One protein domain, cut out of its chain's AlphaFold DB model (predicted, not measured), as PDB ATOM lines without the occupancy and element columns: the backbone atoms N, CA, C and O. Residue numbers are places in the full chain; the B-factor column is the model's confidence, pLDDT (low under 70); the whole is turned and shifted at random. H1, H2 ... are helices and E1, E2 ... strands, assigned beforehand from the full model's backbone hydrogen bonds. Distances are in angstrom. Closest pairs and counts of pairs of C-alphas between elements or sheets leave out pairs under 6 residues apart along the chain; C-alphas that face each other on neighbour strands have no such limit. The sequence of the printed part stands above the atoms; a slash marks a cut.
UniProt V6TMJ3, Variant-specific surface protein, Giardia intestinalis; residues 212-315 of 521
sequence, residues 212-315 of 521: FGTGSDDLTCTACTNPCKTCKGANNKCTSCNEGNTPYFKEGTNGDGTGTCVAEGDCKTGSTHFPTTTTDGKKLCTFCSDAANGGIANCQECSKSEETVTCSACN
ATOM      1  N   PHE A 212     220.205 159.772 200.573       92.50
ATOM      2  CA  PHE A 212     218.978 160.488 200.220       92.50
ATOM      3  C   PHE A 212     218.883 161.789 201.018       92.50
ATOM      4  O   PHE A 212     219.261 161.842 202.189       92.50
ATOM      5  N   GLY A 213     218.402 162.849 200.368       91.81
ATOM      6  CA  GLY A 213     218.245 164.166 200.977       91.81
ATOM      7  C   GLY A 213     216.841 164.384 201.529       91.81
ATOM      8  O   GLY A 213     215.858 164.034 200.877       91.81
ATOM      9  N   THR A 214     216.747 165.003 202.703       91.00
ATOM     10  CA  THR A 214     215.497 165.541 203.264       91.00
ATOM     11  C   THR A 214     215.619 167.050 203.489       91.00
ATOM     12  O   THR A 214     216.641 167.520 203.985       91.00
ATOM     13  N   GLY A 215     214.593 167.818 203.107       89.12
ATOM     14  CA  GLY A 215     214.590 169.290 203.137       89.12
ATOM     15  C   GLY A 215     214.349 169.916 201.756       89.12
ATOM     16  O   GLY A 215     214.322 169.206 200.754       89.12
ATOM     17  N   SER A 216     214.145 171.236 201.707       83.12
ATOM     18  CA  SER A 216     213.904 172.003 200.467       83.12
ATOM     19  C   SER A 216     215.120 172.819 200.020       83.12
ATOM     20  O   SER A 216     215.479 172.783 198.849       83.12
ATOM     21  N   ASP A 217     215.774 173.516 200.956       85.81
ATOM     22  CA  ASP A 217     216.835 174.496 200.657       85.81
ATOM     23  C   ASP A 217     218.211 174.118 201.225       85.81
ATOM     24  O   ASP A 217     219.242 174.604 200.759       85.81
ATOM     25  N   ASP A 218     218.224 173.244 202.231       92.62
ATOM     26  CA  ASP A 218     219.419 172.627 202.797       92.62
ATOM     27  C   ASP A 218     219.131 171.150 203.079       92.62
ATOM     28  O   ASP A 218     218.511 170.786 204.081       92.62
ATOM     29  N   LEU A 219     219.566 170.286 202.164       93.38
ATOM     30  CA  LEU A 219     219.338 168.854 202.250       93.38
ATOM     31  C   LEU A 219     220.132 168.244 203.399       93.38
ATOM     32  O   LEU A 219     221.343 168.426 203.528       93.38
ATOM     33  N   THR A 220     219.460 167.459 204.226       93.81
ATOM     34  CA  THR A 220     220.117 166.555 205.167       93.81
ATOM     35  C   THR A 220     220.297 165.206 204.493       93.81
ATOM     36  O   THR A 220     219.325 164.502 204.228       93.81
ATOM     37  N   CYS A 221     221.544 164.867 204.178       94.50
ATOM     38  CA  CYS A 221     221.891 163.642 203.473       94.50
ATOM     39  C   CYS A 221     222.029 162.484 204.463       94.50
ATOM     40  O   CYS A 221     222.945 162.459 205.282       94.50
ATOM     41  N   THR A 222     221.126 161.513 204.370       94.81
ATOM     42  CA  THR A 222     221.153 160.293 205.186       94.81
ATOM     43  C   THR A 222     221.592 159.121 204.320       94.81
ATOM     44  O   THR A 222     221.082 158.945 203.214       94.81
ATOM     45  N   ALA A 223     222.548 158.329 204.805       94.06
ATOM     46  CA  ALA A 223     223.058 157.180 204.068       94.06
ATOM     47  C   ALA A 223     221.967 156.117 203.869       94.06
ATOM     48  O   ALA A 223     221.164 155.846 204.767       94.06
ATOM     49  N   CYS A 224     221.966 155.492 202.699       94.94
ATOM     50  CA  CYS A 224     221.163 154.315 202.425       94.94
ATOM     51  C   CYS A 224     221.674 153.131 203.247       94.94
ATOM     52  O   CYS A 224     222.876 152.975 203.474       94.94
ATOM     53  N   THR A 225     220.759 152.280 203.697       94.25
ATOM     54  CA  THR A 225     221.119 151.083 204.455       94.25
ATOM     55  C   THR A 225     221.333 149.922 203.489       94.25
ATOM     56  O   THR A 225     220.529 149.702 202.585       94.25
ATOM     57  N   ASN A 226     222.416 149.166 203.686       91.69
ATOM     58  CA  ASN A 226     222.656 147.893 202.998       91.69
ATOM     59  C   ASN A 226     221.388 147.014 203.099       91.69
ATOM     60  O   ASN A 226     220.867 146.878 204.211       91.69
ATOM     61  N   PRO A 227     220.854 146.444 202.000       94.19
ATOM     62  CA  PRO A 227     221.427 146.283 200.644       94.19
ATOM     63  C   PRO A 227     221.187 147.381 199.606       94.19
ATOM     64  O   PRO A 227     221.627 147.220 198.464       94.19
ATOM     65  N   CYS A 228     220.569 148.507 199.955       94.44
ATOM     66  CA  CYS A 228     220.374 149.590 198.995       94.44
ATOM     67  C   CYS A 228     221.720 150.203 198.562       94.44
ATOM     68  O   CYS A 228     222.499 150.667 199.399       94.44
ATOM     69  N   LYS A 229     221.958 150.279 197.249       93.31
ATOM     70  CA  LYS A 229     223.033 151.099 196.661       93.31
ATOM     71  C   LYS A 229     222.606 152.555 196.545       93.31
ATOM     72  O   LYS A 229     223.376 153.466 196.824       93.31
ATOM     73  N   THR A 230     221.357 152.773 196.151       92.75
ATOM     74  CA  THR A 230     220.697 154.081 196.140       92.75
ATOM     75  C   THR A 230     219.312 153.943 196.753       92.75
ATOM     76  O   THR A 230     218.712 152.868 196.696       92.75
ATOM     77  N   CYS A 231     218.800 155.014 197.348       93.44
ATOM     78  CA  CYS A 231     217.513 155.034 198.032       93.44
ATOM     79  C   CYS A 231     216.853 156.413 197.908       93.44
ATOM     80  O   CYS A 231     217.516 157.400 197.578       93.44
ATOM     81  N   LYS A 232     215.541 156.482 198.142       91.81
ATOM     82  CA  LYS A 232     214.747 157.714 198.026       91.81
ATOM     83  C   LYS A 232     213.703 157.784 199.136       91.81
ATOM     84  O   LYS A 232     213.002 156.814 199.392       91.81
ATOM     85  N   GLY A 233     213.572 158.943 199.780       88.50
ATOM     86  CA  GLY A 233     212.577 159.197 200.832       88.50
ATOM     87  C   GLY A 233     212.900 158.565 202.192       88.50
ATOM     88  O   GLY A 233     212.697 159.212 203.214       88.50
ATOM     89  N   ALA A 234     213.450 157.350 202.215       90.62
ATOM     90  CA  ALA A 234     213.964 156.692 203.414       90.62
ATOM     91  C   ALA A 234     215.179 155.807 203.087       90.62
ATOM     92  O   ALA A 234     215.363 155.379 201.947       90.62
ATOM     93  N   ASN A 235     215.988 155.489 204.103       90.81
ATOM     94  CA  ASN A 235     217.234 154.724 203.953       90.81
ATOM     95  C   ASN A 235     217.036 153.284 203.446       90.81
ATOM     96  O   ASN A 235     217.965 152.711 202.882       90.81
ATOM     97  N   ASN A 236     215.844 152.715 203.632       90.38
ATOM     98  CA  ASN A 236     215.463 151.357 203.241       90.38
ATOM     99  C   ASN A 236     214.547 151.300 202.003       90.38
ATOM    100  O   ASN A 236     214.085 150.226 201.627       90.38
ATOM    101  N   LYS A 237     214.258 152.446 201.379       93.00
ATOM    102  CA  LYS A 237     213.459 152.553 200.152       93.00
ATOM    103  C   LYS A 237     214.400 152.566 198.960       93.00
ATOM    104  O   LYS A 237     214.733 153.631 198.432       93.00
ATOM    105  N   CYS A 238     214.905 151.385 198.606       94.69
ATOM    106  CA  CYS A 238     215.935 151.251 197.586       94.69
ATOM    107  C   CYS A 238     215.411 151.709 196.217       94.69
ATOM    108  O   CYS A 238     214.227 151.581 195.923       94.69
ATOM    109  N   THR A 239     216.310 152.203 195.375       93.81
ATOM    110  CA  THR A 239     216.093 152.430 193.935       93.81
ATOM    111  C   THR A 239     217.108 151.661 193.082       93.81
ATOM    112  O   THR A 239     216.947 151.528 191.874       93.81
ATOM    113  N   SER A 240     218.168 151.144 193.711       93.44
ATOM    114  CA  SER A 240     219.090 150.157 193.152       93.44
ATOM    115  C   SER A 240     219.784 149.397 194.284       93.44
ATOM    116  O   SER A 240     219.779 149.843 195.438       93.44
ATOM    117  N   CYS A 241     220.386 148.258 193.956       95.44
ATOM    118  CA  CYS A 241     220.953 147.324 194.923       95.44
ATOM    119  C   CYS A 241     222.469 147.231 194.791       95.44
ATOM    120  O   CYS A 241     223.027 147.424 193.708       95.44
ATOM    121  N   ASN A 242     223.138 146.985 195.915       92.69
ATOM    122  CA  ASN A 242     224.562 146.673 195.908       92.69
ATOM    123  C   ASN A 242     224.784 145.270 195.332       92.69
ATOM    124  O   ASN A 242     223.906 144.412 195.401       92.69
ATOM    125  N   GLU A 243     225.981 145.026 194.801       90.75
ATOM    126  CA  GLU A 243     226.402 143.662 194.479       90.75
ATOM    127  C   GLU A 243     226.499 142.812 195.759       90.75
ATOM    128  O   GLU A 243     226.710 143.334 196.856       90.75
ATOM    129  N   GLY A 244     226.356 141.493 195.619       89.38
ATOM    130  CA  GLY A 244     226.426 140.546 196.732       89.38
ATOM    131  C   GLY A 244     225.245 139.579 196.751       89.38
ATOM    132  O   GLY A 244     224.820 139.098 195.705       89.38
ATOM    133  N   ASN A 245     224.725 139.289 197.949       90.38
ATOM    134  CA  ASN A 245     223.702 138.254 198.158       90.38
ATOM    135  C   ASN A 245     222.300 138.656 197.673       90.38
ATOM    136  O   ASN A 245     221.512 137.787 197.309       90.38
ATOM    137  N   THR A 246     221.980 139.953 197.655       95.62
ATOM    138  CA  THR A 246     220.666 140.473 197.242       95.62
ATOM    139  C   THR A 246     220.788 141.548 196.155       95.62
ATOM    140  O   THR A 246     220.427 142.703 196.374       95.62
ATOM    141  N   PRO A 247     221.325 141.215 194.967       96.00
ATOM    142  CA  PRO A 247     221.681 142.223 193.976       96.00
ATOM    143  C   PRO A 247     220.511 142.647 193.074       96.00
ATOM    144  O   PRO A 247     220.678 143.568 192.278       96.00
ATOM    145  N   TYR A 248     219.342 142.003 193.161       96.25
ATOM    146  CA  TYR A 248     218.203 142.289 192.286       96.25
ATOM    147  C   TYR A 248     217.242 143.291 192.924       96.25
ATOM    148  O   TYR A 248     216.733 143.064 194.023       96.25
ATOM    149  N   PHE A 249     216.956 144.384 192.215       96.38
ATOM    150  CA  PHE A 249     215.961 145.369 192.635       96.38
ATOM    151  C   PHE A 249     214.540 144.907 192.301       96.38
ATOM    152  O   PHE A 249     214.231 144.648 191.138       96.38
ATOM    153  N   LYS A 250     213.669 144.843 193.308       94.81
ATOM    154  CA  LYS A 250     212.240 144.552 193.170       94.81
ATOM    155  C   LYS A 250     211.433 145.779 193.564       94.81
ATOM    156  O   LYS A 250     211.399 146.143 194.740       94.81
ATOM    157  N   GLU A 251     210.794 146.410 192.586       93.00
ATOM    158  CA  GLU A 251     209.955 147.582 192.831       93.00
ATOM    159  C   GLU A 251     208.747 147.227 193.712       93.00
ATOM    160  O   GLU A 251     208.172 146.138 193.624       93.00
ATOM    161  N   GLY A 252     208.384 148.142 194.609       88.94
ATOM    162  CA  GLY A 252     207.190 148.021 195.432       88.94
ATOM    163  C   GLY A 252     205.912 148.317 194.648       88.94
ATOM    164  O   GLY A 252     205.910 148.917 193.580       88.94
ATOM    165  N   THR A 253     204.770 147.969 195.232       85.12
ATOM    166  CA  THR A 253     203.446 148.147 194.611       85.12
ATOM    167  C   THR A 253     202.957 149.598 194.556       85.12
ATOM    168  O   THR A 253     201.877 149.855 194.035       85.12
ATOM    169  N   ASN A 254     203.709 150.547 195.118       83.38
ATOM    170  CA  ASN A 254     203.277 151.937 195.273       83.38
ATOM    171  C   ASN A 254     203.526 152.802 194.026       83.38
ATOM    172  O   ASN A 254     203.035 153.927 193.980       83.38
ATOM    173  N   GLY A 255     204.300 152.314 193.048       82.75
ATOM    174  CA  GLY A 255     204.615 153.055 191.820       82.75
ATOM    175  C   GLY A 255     205.430 154.336 192.042       82.75
ATOM    176  O   GLY A 255     205.381 155.253 191.227       82.75
ATOM    177  N   ASP A 256     206.158 154.433 193.158       88.69
ATOM    178  CA  ASP A 256     207.006 155.583 193.501       88.69
ATOM    179  C   ASP A 256     208.465 155.428 193.021       88.69
ATOM    180  O   ASP A 256     209.313 156.289 193.306       88.69
ATOM    181  N   GLY A 257     208.756 154.346 192.285       90.44
ATOM    182  CA  GLY A 257     210.093 153.973 191.834       90.44
ATOM    183  C   GLY A 257     210.975 153.399 192.943       90.44
ATOM    184  O   GLY A 257     212.190 153.316 192.760       90.44
ATOM    185  N   THR A 258     210.411 153.062 194.110       93.75
ATOM    186  CA  THR A 258     211.151 152.498 195.244       93.75
ATOM    187  C   THR A 258     210.749 151.058 195.529       93.75
ATOM    188  O   THR A 258     209.653 150.609 195.200       93.75
ATOM    189  N   GLY A 259     211.647 150.309 196.158       94.31
ATOM    190  CA  GLY A 259     211.450 148.886 196.382       94.31
ATOM    191  C   GLY A 259     212.463 148.278 197.339       94.31
ATOM    192  O   GLY A 259     213.068 148.972 198.161       94.31
ATOM    193  N   THR A 260     212.632 146.967 197.229       95.19
ATOM    194  CA  THR A 260     213.547 146.168 198.047       95.19
ATOM    195  C   THR A 260     214.599 145.487 197.181       95.19
ATOM    196  O   THR A 260     214.461 145.379 195.965       95.19
ATOM    197  N   CYS A 261     215.675 145.033 197.816       96.25
ATOM    198  CA  CYS A 261     216.713 144.246 197.165       96.25
ATOM    199  C   CYS A 261     216.612 142.796 197.613       96.25
ATOM    200  O   CYS A 261     216.530 142.526 198.814       96.25
ATOM    201  N   VAL A 262     216.623 141.877 196.656       96.25
ATOM    202  CA  VAL A 262     216.378 140.451 196.884       96.25
ATOM    203  C   VAL A 262     217.384 139.588 196.123       96.25
ATOM    204  O   VAL A 262     218.124 140.084 195.265       96.25
ATOM    205  N   ALA A 263     217.464 138.301 196.463       96.50
ATOM    206  CA  ALA A 263     218.278 137.354 195.709       96.50
ATOM    207  C   ALA A 263     217.592 136.999 194.379       96.50
ATOM    208  O   ALA A 263     216.391 137.197 194.203       96.50
ATOM    209  N   GLU A 264     218.339 136.426 193.434       94.31
ATOM    210  CA  GLU A 264     217.796 136.073 192.113       94.31
ATOM    211  C   GLU A 264     216.584 135.130 192.191       94.31
ATOM    212  O   GLU A 264     215.598 135.295 191.469       94.31
ATOM    213  N   GLY A 265     216.654 134.138 193.084       93.25
ATOM    214  CA  GLY A 265     215.580 133.170 193.290       93.25
ATOM    215  C   GLY A 265     214.279 133.823 193.758       93.25
ATOM    216  O   GLY A 265     213.203 133.415 193.327       93.25
ATOM    217  N   ASP A 266     214.374 134.894 194.544       94.75
ATOM    218  CA  ASP A 266     213.217 135.590 195.113       94.75
ATOM    219  C   ASP A 266     212.430 136.386 194.066       94.75
ATOM    220  O   ASP A 266     211.243 136.666 194.262       94.75
ATOM    221  N   CYS A 267     213.056 136.730 192.931       95.44
ATOM    222  CA  CYS A 267     212.328 137.293 191.798       95.44
ATOM    223  C   CYS A 267     211.287 136.300 191.266       95.44
ATOM    224  O   CYS A 267     210.236 136.725 190.805       95.44
ATOM    225  N   LYS A 268     211.553 134.991 191.343       94.06
ATOM    226  CA  LYS A 268     210.678 133.941 190.793       94.06
ATOM    227  C   LYS A 268     209.523 133.587 191.738       94.06
ATOM    228  O   LYS A 268     208.569 132.925 191.333       94.06
ATOM    229  N   THR A 269     209.586 134.027 192.996       92.06
ATOM    230  CA  THR A 269     208.572 133.728 194.009       92.06
ATOM    231  C   THR A 269     207.222 134.335 193.628       92.06
ATOM    232  O   THR A 269     207.080 135.551 193.491       92.06
ATOM    233  N   GLY A 270     206.215 133.470 193.489       90.44
ATOM    234  CA  GLY A 270     204.851 133.850 193.124       90.44
ATOM    235  C   GLY A 270     204.633 134.109 191.632       90.44
ATOM    236  O   GLY A 270     203.593 134.653 191.290       90.44
ATOM    237  N   SER A 271     205.594 133.770 190.761       94.75
ATOM    238  CA  SER A 271     205.472 133.802 189.289       94.75
ATOM    239  C   SER A 271     205.080 135.149 188.667       94.75
ATOM    240  O   SER A 271     204.783 135.206 187.484       94.75
ATOM    241  N   THR A 272     205.072 136.245 189.427       94.56
ATOM    242  CA  THR A 272     204.688 137.587 188.940       94.56
ATOM    243  C   THR A 272     205.864 138.379 188.383       94.56
ATOM    244  O   THR A 272     205.671 139.391 187.704       94.56
ATOM    245  N   HIS A 273     207.083 137.941 188.698       95.25
ATOM    246  CA  HIS A 273     208.317 138.570 188.267       95.25
ATOM    247  C   HIS A 273     209.321 137.516 187.794       95.25
ATOM    248  O   HIS A 273     209.210 136.327 188.099       95.25
ATOM    249  N   PHE A 274     210.336 137.973 187.073       95.81
ATOM    250  CA  PHE A 274     211.485 137.172 186.677       95.81
ATOM    251  C   PHE A 274     212.773 138.000 186.789       95.81
ATOM    252  O   PHE A 274     212.730 139.226 186.671       95.81
ATOM    253  N   PRO A 275     213.931 137.366 187.032       95.69
ATOM    254  CA  PRO A 275     215.196 138.085 187.084       95.69
ATOM    255  C   PRO A 275     215.634 138.510 185.679       95.69
ATOM    256  O   PRO A 275     215.669 137.699 184.745       95.69
ATOM    257  N   THR A 276     216.016 139.770 185.525       94.50
ATOM    258  CA  THR A 276     216.602 140.301 184.293       94.50
ATOM    259  C   THR A 276     217.815 141.169 184.598       94.50
ATOM    260  O   THR A 276     217.956 141.697 185.703       94.50
ATOM    261  N   THR A 277     218.681 141.325 183.602       92.62
ATOM    262  CA  THR A 277     219.774 142.298 183.631       92.62
ATOM    263  C   THR A 277     219.612 143.221 182.432       92.62
ATOM    264  O   THR A 277     219.511 142.741 181.306       92.62
ATOM    265  N   THR A 278     219.539 144.533 182.658       88.06
ATOM    266  CA  THR A 278     219.438 145.508 181.563       88.06
ATOM    267  C   THR A 278     220.750 145.598 180.790       88.06
ATOM    268  O   THR A 278     221.801 145.172 181.268       88.06
ATOM    269  N   THR A 279     220.716 146.233 179.617       85.06
ATOM    270  CA  THR A 279     221.915 146.524 178.812       85.06
ATOM    271  C   THR A 279     222.983 147.313 179.576       85.06
ATOM    272  O   THR A 279     224.167 147.150 179.308       85.06
ATOM    273  N   ASP A 280     222.574 148.111 180.567       86.00
ATOM    274  CA  ASP A 280     223.468 148.900 181.426       86.00
ATOM    275  C   ASP A 280     224.010 148.101 182.631       86.00
ATOM    276  O   ASP A 280     224.579 148.679 183.558       86.00
ATOM    277  N   GLY A 281     223.773 146.784 182.681       86.69
ATOM    278  CA  GLY A 281     224.227 145.906 183.762       86.69
ATOM    279  C   GLY A 281     223.398 145.981 185.049       86.69
ATOM    280  O   GLY A 281     223.831 145.470 186.082       86.69
ATOM    281  N   LYS A 282     222.212 146.608 185.037       87.88
ATOM    282  CA  LYS A 282     221.349 146.681 186.231       87.88
ATOM    283  C   LYS A 282     220.562 145.384 186.391       87.88
ATOM    284  O   LYS A 282     219.887 144.972 185.454       87.88
ATOM    285  N   LYS A 283     220.586 144.791 187.587       94.75
ATOM    286  CA  LYS A 283     219.835 143.575 187.945       94.75
ATOM    287  C   LYS A 283     218.468 143.926 188.543       94.75
ATOM    288  O   LYS A 283     218.396 144.613 189.564       94.75
ATOM    289  N   LEU A 284     217.383 143.471 187.917       95.06
ATOM    290  CA  LEU A 284     216.001 143.766 188.323       95.06
ATOM    291  C   LEU A 284     215.164 142.488 188.435       95.06
ATOM    292  O   LEU A 284     215.344 141.544 187.664       95.06
ATOM    293  N   CYS A 285     214.206 142.483 189.358       96.06
ATOM    294  CA  CYS A 285     213.042 141.613 189.271       96.06
ATOM    295  C   CYS A 285     211.993 142.319 188.411       96.06
ATOM    296  O   CYS A 285     211.330 143.251 188.865       96.06
ATOM    297  N   THR A 286     211.851 141.881 187.171       95.19
ATOM    298  CA  THR A 286     210.957 142.494 186.188       95.19
ATOM    299  C   THR A 286     209.589 141.841 186.230       95.19
ATOM    300  O   THR A 286     209.494 140.617 186.280       95.19
ATOM    301  N   PHE A 287     208.528 142.647 186.194       94.19
ATOM    302  CA  PHE A 287     207.155 142.155 186.101       94.19
ATOM    303  C   PHE A 287     206.929 141.371 184.807       94.19
ATOM    304  O   PHE A 287     207.363 141.785 183.734       94.19
ATOM    305  N   CYS A 288     206.149 140.293 184.871       95.94
ATOM    306  CA  CYS A 288     205.845 139.469 183.698       95.94
ATOM    307  C   CYS A 288     205.220 140.247 182.531       95.94
ATOM    308  O   CYS A 288     205.447 139.892 181.379       95.94
ATOM    309  N   SER A 289     204.473 141.320 182.814       95.12
ATOM    310  CA  SER A 289     203.845 142.182 181.802       95.12
ATOM    311  C   SER A 289     204.758 143.270 181.220       95.12
ATOM    312  O   SER A 289     204.337 143.975 180.301       95.12
ATOM    313  N   ASP A 290     205.975 143.441 181.736       93.12
ATOM    314  CA  ASP A 290     206.875 144.524 181.339       93.12
ATOM    315  C   ASP A 290     207.678 144.163 180.081       93.12
ATOM    316  O   ASP A 290     208.808 143.675 180.133       93.12
ATOM    317  N   ALA A 291     207.074 144.433 178.925       92.12
ATOM    318  CA  ALA A 291     207.677 144.167 177.623       92.12
ATOM    319  C   ALA A 291     208.967 144.966 177.359       92.12
ATOM    320  O   ALA A 291     209.788 144.527 176.554       92.12
ATOM    321  N   ALA A 292     209.182 146.104 178.030       90.19
ATOM    322  CA  ALA A 292     210.395 146.903 177.846       90.19
ATOM    323  C   ALA A 292     211.633 146.217 178.446       90.19
ATOM    324  O   ALA A 292     212.746 146.428 177.970       90.19
ATOM    325  N   ASN A 293     211.431 145.365 179.453       90.06
ATOM    326  CA  ASN A 293     212.491 144.650 180.162       90.06
ATOM    327  C   ASN A 293     212.466 143.125 179.907       90.06
ATOM    328  O   ASN A 293     212.992 142.344 180.706       90.06
ATOM    329  N   GLY A 294     211.877 142.698 178.782       91.06
ATOM    330  CA  GLY A 294     211.862 141.298 178.328       91.06
ATOM    331  C   GLY A 294     210.654 140.471 178.780       91.06
ATOM    332  O   GLY A 294     210.647 139.255 178.597       91.06
ATOM    333  N   GLY A 295     209.645 141.099 179.385       94.69
ATOM    334  CA  GLY A 295     208.370 140.467 179.715       94.69
ATOM    335  C   GLY A 295     207.453 140.306 178.498       94.69
ATOM    336  O   GLY A 295     207.756 140.727 177.382       94.69
ATOM    337  N   ILE A 296     206.285 139.712 178.724       95.88
ATOM    338  CA  ILE A 296     205.270 139.451 177.701       95.88
ATOM    339  C   ILE A 296     204.056 140.332 177.987       95.88
ATOM    340  O   ILE A 296     203.447 140.251 179.050       95.88
ATOM    341  N   ALA A 297     203.655 141.160 177.024       95.81
ATOM    342  CA  ALA A 297     202.536 142.079 177.205       95.81
ATOM    343  C   ALA A 297     201.246 141.353 177.643       95.81
ATOM    344  O   ALA A 297     200.771 140.435 176.972       95.81
ATOM    345  N   ASN A 298     200.613 141.846 178.715       95.25
ATOM    346  CA  ASN A 298     199.442 141.246 179.377       95.25
ATOM    347  C   ASN A 298     199.702 139.896 180.069       95.25
ATOM    348  O   ASN A 298     198.737 139.216 180.418       95.25
ATOM    349  N   CYS A 299     200.953 139.497 180.284       97.19
ATOM    350  CA  CYS A 299     201.264 138.295 181.042       97.19
ATOM    351  C   CYS A 299     201.195 138.543 182.554       97.19
ATOM    352  O   CYS A 299     201.880 139.421 183.084       97.19
ATOM    353  N   GLN A 300     200.358 137.776 183.241       96.00
ATOM    354  CA  GLN A 300     200.166 137.851 184.687       96.00
ATOM    355  C   GLN A 300     201.181 136.985 185.426       96.00
ATOM    356  O   GLN A 300     201.823 137.454 186.364       96.00
ATOM    357  N   GLU A 301     201.313 135.736 184.985       96.50
ATOM    358  CA  GLU A 301     202.230 134.765 185.561       96.50
ATOM    359  C   GLU A 301     203.190 134.276 184.491       96.50
ATOM    360  O   GLU A 301     202.768 133.859 183.410       96.50
ATOM    361  N   CYS A 302     204.476 134.316 184.803       96.75
ATOM    362  CA  CYS A 302     205.525 133.882 183.910       96.75
ATOM    363  C   CYS A 302     206.591 133.072 184.632       96.75
ATOM    364  O   CYS A 302     206.774 133.132 185.849       96.75
ATOM    365  N   SER A 303     207.331 132.324 183.828       94.88
ATOM    366  CA  SER A 303     208.536 131.629 184.237       94.88
ATOM    367  C   SER A 303     209.665 131.999 183.289       94.88
ATOM    368  O   SER A 303     209.433 132.278 182.113       94.88
ATOM    369  N   LYS A 304     210.895 132.021 183.802       93.25
ATOM    370  CA  LYS A 304     212.091 132.234 182.993       93.25
ATOM    371  C   LYS A 304     212.988 131.012 183.083       93.25
ATOM    372  O   LYS A 304     213.427 130.651 184.179       93.25
ATOM    373  N   SER A 305     213.259 130.416 181.928       88.00
ATOM    374  CA  SER A 305     214.244 129.355 181.746       88.00
ATOM    375  C   SER A 305     215.334 129.884 180.828       88.00
ATOM    376  O   SER A 305     215.049 130.253 179.690       88.00
ATOM    377  N   GLU A 306     216.566 129.943 181.334       85.19
ATOM    378  CA  GLU A 306     217.695 130.584 180.650       85.19
ATOM    379  C   GLU A 306     217.346 132.028 180.245       85.19
ATOM    380  O   GLU A 306     217.091 132.872 181.108       85.19
ATOM    381  N   GLU A 307     217.286 132.314 178.946       84.12
ATOM    382  CA  GLU A 307     216.944 133.629 178.395       84.12
ATOM    383  C   GLU A 307     215.482 133.735 177.945       84.12
ATOM    384  O   GLU A 307     215.023 134.816 177.582       84.12
ATOM    385  N   THR A 308     214.719 132.641 178.008       90.06
ATOM    386  CA  THR A 308     213.340 132.604 177.515       90.06
ATOM    387  C   THR A 308     212.349 132.811 178.652       90.06
ATOM    388  O   THR A 308     212.324 132.051 179.623       90.06
ATOM    389  N   VAL A 309     211.498 133.829 178.512       94.94
ATOM    390  CA  VAL A 309     210.335 134.059 179.377       94.94
ATOM    391  C   VAL A 309     209.113 133.418 178.726       94.94
ATOM    392  O   VAL A 309     208.849 133.639 177.546       94.94
ATOM    393  N   THR A 310     208.362 132.628 179.487       96.50
ATOM    394  CA  THR A 310     207.099 132.016 179.060       96.50
ATOM    395  C   THR A 310     205.979 132.414 180.006       96.50
ATOM    396  O   THR A 310     206.174 132.524 181.214       96.50
ATOM    397  N   CYS A 311     204.797 132.634 179.450       96.88
ATOM    398  CA  CYS A 311     203.598 133.042 180.154       96.88
ATOM    399  C   CYS A 311     202.676 131.848 180.416       96.88
ATOM    400  O   CYS A 311     202.280 131.161 179.473       96.88
ATOM    401  N   SER A 312     202.297 131.631 181.675       95.06
ATOM    402  CA  SER A 312     201.340 130.595 182.084       95.06
ATOM    403  C   SER A 312     199.928 131.141 182.289       95.06
ATOM    404  O   SER A 312     198.957 130.415 182.081       95.06
ATOM    405  N   ALA A 313     199.794 132.419 182.651       95.44
ATOM    406  CA  ALA A 313     198.502 133.071 182.845       95.44
ATOM    407  C   ALA A 313     198.517 134.503 182.310       95.44
ATOM    408  O   ALA A 313     199.485 135.240 182.484       95.44
ATOM    409  N   CYS A 314     197.414 134.913 181.687       96.44
ATOM    410  CA  CYS A 314     197.270 136.218 181.054       96.44
ATOM    411  C   CYS A 314     196.192 137.062 181.739       96.44
ATOM    412  O   CYS A 314     195.164 136.549 182.176       96.44
ATOM    413  N   ASN A 315     196.397 138.375 181.740       94.06
ATOM    414  CA  ASN A 315     195.432 139.368 182.198       94.06
ATOM    415  C   ASN A 315     194.366 139.677 181.127       94.06
ATOM    416  O   ASN A 315     194.492 139.306 179.956       94.06
TER     417      ASN A 315
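Overview. This is residues 212 to 315 of the 521 residues of the protein "Variant-specific surface protein" of Giardia intestinalis (UniProt V6TMJ3). Five two-stranded hairpins are strung in a row in chain order, E1 with E2 at one end and E9 with E10 at the other, and the row makes the longest axis of an elongated domain. In the middle stretch E4 packs on the E5 and E6 hairpin and E5 packs on E8, while the short helix H1 sits at the side of the row by E5, E7 and E8. The printed part has 104 residues, with ten named strands and one named helix in the order E1 E2 E3 E4 E5 E6 H1 E7 E8 E9 E10; each sheet is one antiparallel pair. The class is mostly strand, though under half of the residues, 51 of 104, are in named elements. It is only just compact, close to loose, with a radius of gyration of the C-alphas of 15.1 A and spans of 49 by 28 by 24 A.

Arrangement. Start at E1, residues 212 to 214, and go on to E2, residues 220 to 223: they form an antiparallel hairpin at 150 degrees, with N 212 and O 222 within hydrogen-bond range at 2.9 A. Next find E3, residues 228 to 231, and E4, residues 238 to 241, an antiparallel hairpin at 163 degrees in which N 239 and O 230 are 2.8 A apart. The closest C-alphas of E1 and E3 are those of Phe 212 and Cys 231, 6.1 A apart, while E2 and E3 are only just apart, with closest C-alphas at 8.5 A. The third hairpin is E5, residues 248 to 251, with E6, residues 259 to 262, antiparallel at 152 degrees; look at N 250 and O 260, 2.8 A. E4 comes closest to E6 at the C-alphas of Cys 238 and Gly 259, 5.2 A, and to E5 at those of Ser 240 and Phe 249, 5.7 A. H1, residues 264 to 267, follows; it is too short for an O i to N i+4 pair, and its one O i to N i+3 pair is within range. The fourth hairpin is E7, residues 273 to 277, with E8, residues 283 to 287, antiparallel at 146 degrees, with N 286 and O 274 at 2.8 A. The closest C-alphas of E5 and E8 are those of Phe 249 and Leu 284, 4.6 A; E6 and E8 are near each other. H1 comes closest to E8 at the C-alphas of Cys 267 and Cys 285, 5.1 A, and to E7 at those of Cys 267 and Phe 274, 5.2 A. The last hairpin is E9, residues 299 to 305, with E10, residues 308 to 314, antiparallel at 153 degrees, with N 303 and O 310 at 2.9 A. The closest C-alphas of E7 and E9 are those of Phe 274 and Lys 304, 6.2 A, while E8 and E9 are only just apart, at 8.3 A.

Along the chain. Find C-alpha 212 at (218.978, 160.488, 200.220), where E1 begins. At C-alpha 248, (218.203, 142.289, 192.286), E5 begins, and its centre is the nearest to the mean of the C-alphas, 1.8 A away. E7 and E8 each run 12.9 A from first to last C-alpha, E9 15.8 A, and E10 16.8 A to C-alpha 314 at (197.270, 136.218, 181.054).

Size, cuts and confidence. The two C-alphas farthest apart are those of Asp 218 and Ser 312, 50.2 A. The link from E8 to E9, with 11 residues, is long. The printed part has no cut, its mean pLDDT is 92.7, and no printed residue is under 70.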